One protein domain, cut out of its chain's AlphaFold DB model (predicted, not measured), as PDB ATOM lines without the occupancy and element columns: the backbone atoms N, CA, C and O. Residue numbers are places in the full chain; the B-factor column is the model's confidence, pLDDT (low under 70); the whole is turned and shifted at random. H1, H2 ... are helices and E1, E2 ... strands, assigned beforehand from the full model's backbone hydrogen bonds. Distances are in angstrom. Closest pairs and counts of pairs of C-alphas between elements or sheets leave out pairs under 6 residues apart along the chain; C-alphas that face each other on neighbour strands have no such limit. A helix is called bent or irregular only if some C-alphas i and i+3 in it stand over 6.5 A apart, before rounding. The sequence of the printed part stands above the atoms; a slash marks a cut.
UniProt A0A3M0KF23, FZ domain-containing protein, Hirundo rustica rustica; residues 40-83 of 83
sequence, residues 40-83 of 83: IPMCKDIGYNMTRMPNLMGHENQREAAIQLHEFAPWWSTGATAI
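Overview. This is residues 40 to 83 of the 83 residues of the protein "FZ domain-containing protein" of Hirundo rustica rustica (UniProt A0A3M0KF23). One kinked helix, H1, runs along one side of the domain, and the stretch before it, residues 40 to 61 with the short strand E1, makes a wide arch that folds back into the helix's first end. At the helix's other end a short tail, residues 78 to 83, turns away from it. The printed part has 44 residues, with one named strand followed by one named helix; the class is mostly helix, though under half of the residues are in named elements. The whole is only just loose, close to compact, with a radius of gyration of the C-alphas of 11.2 A, and the C-alphas span 29 by 22 by 16 A.

Along the chain. The printed part begins at Ile 40, with its C-alpha at (-25.429, -45.475, -46.259). Residues 41 to 43 are a run of helix too short to bear a name. E1 is residues 50 to 53, 9.9 A from first to last C-alpha, and begins with C-alpha 50 at (-30.101, -50.135, -37.701). H1 is residues 62 to 77, 20.7 A long, from C-alpha 62 at (-23.248, -51.931, -46.436) to C-alpha 77 at (-33.755, -36.654, -55.638).

Arrangement. E1 pairs with no named strand. The closest C-alphas of E1 and H1 are those of Met 53 and Gln 62, 7.9 A apart, the one pair within 8 A; their centres are 16.2 A apart. H1 has a kink of 67 degrees near residue 71, and it is irregular, with C-alphas 71 and 74 at 7.5 A. In its backbone 5 of 12 O i to N i+4 pairs and 10 of 13 O i to N i+3 pairs are within hydrogen-bond range.

Size, cuts and confidence. The two C-alphas farthest apart are those of Glu 60 and Thr 78, at 29.1 A. The printed part has no cut, and the link from E1 to H1, 8 residues, is short. The mean pLDDT of the printed part is 85.8; residues 76 to 77 and 79 to 83 are under 70. Ile 83 is the chain's last residue.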
ATOM      1  N   ILE A  40     -25.062 -45.910 -44.906       94.50
ATOM      2  CA  ILE A  40     -25.429 -45.475 -46.259       94.50
ATOM      3  C   ILE A  40     -26.145 -44.113 -46.193       94.50
ATOM      4  O   ILE A  40     -27.238 -44.050 -45.625       94.50
ATOM      5  N   PRO A  41     -25.595 -43.034 -46.793       91.38
ATOM      6  CA  PRO A  41     -26.146 -41.682 -46.655       91.38
ATOM      7  C   PRO A  41     -27.599 -41.543 -47.122       91.38
ATOM      8  O   PRO A  41     -28.393 -40.890 -46.459       91.38
ATOM      9  N   MET A  42     -27.966 -42.208 -48.221       88.50
ATOM     10  CA  MET A  42     -29.331 -42.188 -48.767       88.50
ATOM     11  C   MET A  42     -30.368 -42.894 -47.881       88.50
ATOM     12  O   MET A  42     -31.562 -42.699 -48.071       88.50
ATOM     13  N   CYS A  43     -29.932 -43.734 -46.940       91.62
ATOM     14  CA  CYS A  43     -30.812 -44.482 -46.038       91.62
ATOM     15  C   CYS A  43     -30.819 -43.890 -44.621       91.62
ATOM     16  O   CYS A  43     -31.264 -44.548 -43.680       91.62
ATOM     17  N   LYS A  44     -30.277 -42.681 -44.441       92.38
ATOM     18  CA  LYS A  44     -30.356 -41.950 -43.177       92.38
ATOM     19  C   LYS A  44     -31.730 -41.307 -43.023       92.38
ATOM     20  O   LYS A  44     -32.387 -40.987 -44.003       92.38
ATOM     21  N   ASP A  45     -32.144 -41.141 -41.770       89.81
ATOM     22  CA  ASP A  45     -33.338 -40.379 -41.387       89.81
ATOM     23  C   ASP A  45     -34.673 -40.910 -41.950       89.81
ATOM     24  O   ASP A  45     -35.671 -40.199 -41.996       89.81
ATOM     25  N   ILE A  46     -34.726 -42.204 -42.284       89.25
ATOM     26  CA  ILE A  46     -35.922 -42.914 -42.782       89.25
ATOM     27  C   ILE A  46     -36.789 -43.535 -41.666       89.25
ATOM     28  O   ILE A  46     -37.605 -44.417 -41.917       89.25
ATOM     29  N   GLY A  47     -36.596 -43.116 -40.410       92.81
ATOM     30  CA  GLY A  47     -37.363 -43.602 -39.250       92.81
ATOM     31  C   GLY A  47     -36.751 -44.787 -38.490       92.81
ATOM     32  O   GLY A  47     -37.317 -45.227 -37.491       92.81
ATOM     33  N   TYR A  48     -35.581 -45.284 -38.904       93.94
ATOM     34  CA  TYR A  48     -34.789 -46.273 -38.163       93.94
ATOM     35  C   TYR A  48     -33.287 -46.089 -38.422       93.94
ATOM     36  O   TYR A  48     -32.885 -45.471 -39.406       93.94
ATOM     37  N   ASN A  49     -32.442 -46.601 -37.519       96.81
ATOM     38  CA  ASN A  49     -30.990 -46.376 -37.539       96.81
ATOM     39  C   ASN A  49     -30.143 -47.658 -37.614       96.81
ATOM     40  O   ASN A  49     -28.917 -47.564 -37.664       96.81
ATOM     41  N   MET A  50     -30.772 -48.835 -37.646       96.12
ATOM     42  CA  MET A  50     -30.101 -50.135 -37.701       96.12
ATOM     43  C   MET A  50     -30.529 -50.911 -38.944       96.12
ATOM     44  O   MET A  50     -31.698 -50.907 -39.315       96.12
ATOM     45  N   THR A  51     -29.591 -51.627 -39.553       94.75
ATOM     46  CA  THR A  51     -29.849 -52.555 -40.656       94.75
ATOM     47  C   THR A  51     -29.214 -53.906 -40.358       94.75
ATOM     48  O   THR A  51     -28.147 -53.980 -39.747       94.75
ATOM     49  N   ARG A  52     -29.875 -54.992 -40.759       93.50
ATOM     50  CA  ARG A  52     -29.345 -56.347 -40.583       93.50
ATOM     51  C   ARG A  52     -28.511 -56.747 -41.790       93.50
ATOM     52  O   ARG A  52     -28.980 -56.621 -42.919       93.50
ATOM     53  N   MET A  53     -27.349 -57.338 -41.527       93.75
ATOM     54  CA  MET A  53     -26.538 -58.017 -42.538       93.75
ATOM     55  C   MET A  53     -26.518 -59.538 -42.304       93.75
ATOM     56  O   MET A  53     -26.484 -59.937 -41.141       93.75
ATOM     57  N   PRO A  54     -26.543 -60.382 -43.351       93.75
ATOM     58  CA  PRO A  54     -26.797 -59.996 -44.735       93.75
ATOM     59  C   PRO A  54     -28.221 -59.447 -44.914       93.75
ATOM     60  O   PRO A  54     -29.158 -59.871 -44.215       93.75
ATOM     61  N   ASN A  55     -28.374 -58.453 -45.796       91.38
ATOM     62  CA  ASN A  55     -29.678 -57.847 -46.087       91.38
ATOM     63  C   ASN A  55     -30.490 -58.720 -47.067       91.38
ATOM     64  O   ASN A  55     -30.042 -59.788 -47.472       91.38
ATOM     65  N   LEU A  56     -31.712 -58.304 -47.420       88.19
ATOM     66  CA  LEU A  56     -32.611 -59.110 -48.265       88.19
ATOM     67  C   LEU A  56     -32.089 -59.349 -49.686       88.19
ATOM     68  O   LEU A  56     -32.484 -60.318 -50.320       88.19
ATOM     69  N   MET A  57     -31.187 -58.495 -50.167       90.19
ATOM     70  CA  MET A  57     -30.548 -58.657 -51.473       90.19
ATOM     71  C   MET A  57     -29.285 -59.529 -51.399       90.19
ATOM     72  O   MET A  57     -28.568 -59.650 -52.385       90.19
ATOM     73  N   GLY A  58     -28.988 -60.120 -50.235       90.12
ATOM     74  CA  GLY A  58     -27.828 -60.990 -50.042       90.12
ATOM     75  C   GLY A  58     -26.500 -60.252 -49.870       90.12
ATOM     76  O   GLY A  58     -25.464 -60.898 -49.797       90.12
ATOM     77  N   HIS A  59     -26.505 -58.919 -49.769       93.12
ATOM     78  CA  HIS A  59     -25.281 -58.172 -49.487       93.12
ATOM     79  C   HIS A  59     -24.784 -58.496 -48.082       93.12
ATOM     80  O   HIS A  59     -25.559 -58.391 -47.128       93.12
ATOM     81  N   GLU A  60     -23.494 -58.797 -47.941       93.25
ATOM     82  CA  GLU A  60     -22.864 -59.123 -46.651       93.25
ATOM     83  C   GLU A  60     -22.434 -57.864 -45.878       93.25
ATOM     84  O   GLU A  60     -22.303 -57.869 -44.655       93.25
ATOM     85  N   ASN A  61     -22.234 -56.744 -46.580       94.00
ATOM     86  CA  ASN A  61     -21.831 -55.470 -45.988       94.00
ATOM     87  C   ASN A  61     -22.509 -54.264 -46.667       94.00
ATOM     88  O   ASN A  61     -23.008 -54.336 -47.788       94.00
ATOM     89  N   GLN A  62     -22.558 -53.135 -45.956       95.88
ATOM     90  CA  GLN A  62     -23.248 -51.931 -46.436       95.88
ATOM     91  C   GLN A  62     -22.545 -51.252 -47.612       95.88
ATOM     92  O   GLN A  62     -23.201 -50.552 -48.378       95.88
ATOM     93  N   ARG A  63     -21.233 -51.467 -47.785       95.00
ATOM     94  CA  ARG A  63     -20.479 -50.914 -48.916       95.00
ATOM     95  C   ARG A  63     -20.962 -51.515 -50.232       95.00
ATOM     96  O   ARG A  63     -21.170 -50.776 -51.184       95.00
ATOM     97  N   GLU A  64     -21.165 -52.827 -50.265       94.69
ATOM     98  CA  GLU A  64     -21.703 -53.529 -51.430       94.69
ATOM     99  C   GLU A  64     -23.125 -53.058 -51.760       94.69
ATOM    100  O   GLU A  64     -23.405 -52.666 -52.891       94.69
ATOM    101  N   ALA A  65     -23.989 -52.972 -50.743       94.38
ATOM    102  CA  ALA A  65     -25.348 -52.460 -50.905       94.38
ATOM    103  C   ALA A  65     -25.380 -51.007 -51.423       94.38
ATOM    104  O   ALA A  65     -26.219 -50.660 -52.253       94.38
ATOM    105  N   ALA A  66     -24.457 -50.152 -50.963       93.50
ATOM    106  CA  ALA A  66     -24.374 -48.754 -51.387       93.50
ATOM    107  C   ALA A  66     -24.026 -48.593 -52.876       93.50
ATOM    108  O   ALA A  66     -24.498 -47.646 -53.504       93.50
ATOM    109  N   ILE A  67     -23.234 -49.510 -53.446       92.56
ATOM    110  CA  ILE A  67     -22.864 -49.477 -54.871       92.56
ATOM    111  C   ILE A  67     -24.109 -49.656 -55.743       92.56
ATOM    112  O   ILE A  67     -24.321 -48.877 -56.665       92.56
ATOM    113  N   GLN A  68     -24.959 -50.631 -55.418       89.25
ATOM    114  CA  GLN A  68     -26.187 -50.880 -56.179       89.25
ATOM    115  C   GLN A  68     -27.236 -49.783 -55.961       89.25
ATOM    116  O   GLN A  68     -27.924 -49.375 -56.893       89.25
ATOM    117  N   LEU A  69     -27.329 -49.238 -54.744       88.00
ATOM    118  CA  LEU A  69     -28.254 -48.142 -54.442       88.00
ATOM    119  C   LEU A  69     -27.973 -46.868 -55.251       88.00
ATOM    120  O   LEU A  69     -28.904 -46.104 -55.502       88.00
ATOM    121  N   HIS A  70     -26.730 -46.639 -55.687       85.56
ATOM    122  CA  HIS A  70     -26.373 -45.470 -56.492       85.56
ATOM    123  C   HIS A  70     -27.148 -45.399 -57.818       85.56
ATOM    124  O   HIS A  70     -27.470 -44.307 -58.283       85.56
ATOM    125  N   GLU A  71     -27.515 -46.538 -58.412       84.56
ATOM    126  CA  GLU A  71     -28.341 -46.567 -59.631       84.56
ATOM    127  C   GLU A  71     -29.721 -45.949 -59.401       84.56
ATOM    128  O   GLU A  71     -30.295 -45.313 -60.286       84.56
ATOM    129  N   PHE A  72     -30.225 -46.062 -58.172       80.88
ATOM    130  CA  PHE A  72     -31.511 -45.510 -57.787       80.88
ATOM    131  C   PHE A  72     -31.422 -44.046 -57.323       80.88
ATOM    132  O   PHE A  72     -32.435 -43.452 -56.944       80.88
ATOM    133  N   ALA A  73     -30.237 -43.427 -57.395       81.88
ATOM    134  CA  ALA A  73     -30.017 -42.071 -56.912       81.88
ATOM    135  C   ALA A  73     -30.938 -40.985 -57.540       81.88
ATOM    136  O   ALA A  73     -31.455 -40.106 -56.844       81.88
ATOM    137  N   PRO A  74     -31.225 -41.024 -58.851       81.56
ATOM    138  CA  PRO A  74     -32.098 -40.023 -59.466       81.56
ATOM    139  C   PRO A  74     -33.537 -40.046 -58.920       81.56
ATOM    140  O   PRO A  74     -34.209 -39.013 -58.883       81.56
ATOM    141  N   TRP A  75     -34.017 -41.205 -58.463       77.38
ATOM    142  CA  TRP A  75     -35.409 -41.393 -58.043       77.38
ATOM    143  C   TRP A  75     -35.702 -40.816 -56.656       77.38
ATOM    144  O   TRP A  75     -36.811 -40.339 -56.422       77.38
ATOM    145  N   TRP A  76     -34.715 -40.796 -55.753       68.69
ATOM    146  CA  TRP A  76     -34.881 -40.139 -54.448       68.69
ATOM    147  C   TRP A  76     -34.818 -38.616 -54.572       68.69
ATOM    148  O   TRP A  76     -35.588 -37.910 -53.929       68.69
ATOM    149  N   SER A  77     -33.945 -38.102 -55.446       66.75
ATOM    150  CA  SER A  77     -33.755 -36.654 -55.638       66.75
ATOM    151  C   SER A  77     -34.972 -35.979 -56.272       66.75
ATOM    152  O   SER A  77     -35.224 -34.798 -56.050       66.75
ATOM    153  N   THR A  78     -35.730 -36.720 -57.081       70.00
ATOM    154  CA  THR A  78     -36.895 -36.206 -57.814       70.00
ATOM    155  C   THR A  78     -38.193 -36.252 -57.005       70.00
ATOM    156  O   THR A  78     -39.235 -35.846 -57.514       70.00
ATOM    157  N   GLY A  79     -38.156 -36.721 -55.751       62.81
ATOM    158  CA  GLY A  79     -39.324 -36.745 -54.863       62.81
ATOM    159  C   GLY A  79     -40.445 -37.686 -55.318       62.81
ATOM    160  O   GLY A  79     -41.523 -37.676 -54.732       62.81
ATOM    161  N   ALA A  80     -40.205 -38.525 -56.330       64.75
ATOM    162  CA  ALA A  80     -41.199 -39.447 -56.882       64.75
ATOM    163  C   ALA A  80     -41.550 -40.616 -55.935       64.75
ATOM    164  O   ALA A  80     -42.429 -41.416 -56.245       64.75
ATOM    165  N   THR A  81     -40.855 -40.733 -54.799       65.75
ATOM    166  CA  THR A  81     -40.999 -41.824 -53.819       65.75
ATOM    167  C   THR A  81     -40.964 -41.343 -52.362       65.75
ATOM    168  O   THR A  81     -40.631 -42.116 -51.467       65.75
ATOM    169  N   ALA A  82     -41.321 -40.081 -52.091       54.12
ATOM    170  CA  ALA A  82     -41.650 -39.690 -50.720       54.12
ATOM    171  C   ALA A  82     -42.944 -40.416 -50.305       54.12
ATOM    172  O   ALA A  82     -43.992 -40.193 -50.913       54.12
ATOM    173  N   ILE A  83     -42.836 -41.330 -49.335       53.22
ATOM    174  CA  ILE A  83     -43.975 -41.894 -48.594       53.22
ATOM    175  C   ILE A  83     -44.536 -40.808 -47.675       53.22
ATOM    176  O   ILE A  83     -43.710 -40.108 -47.045       53.22
TER     177      ILE A  83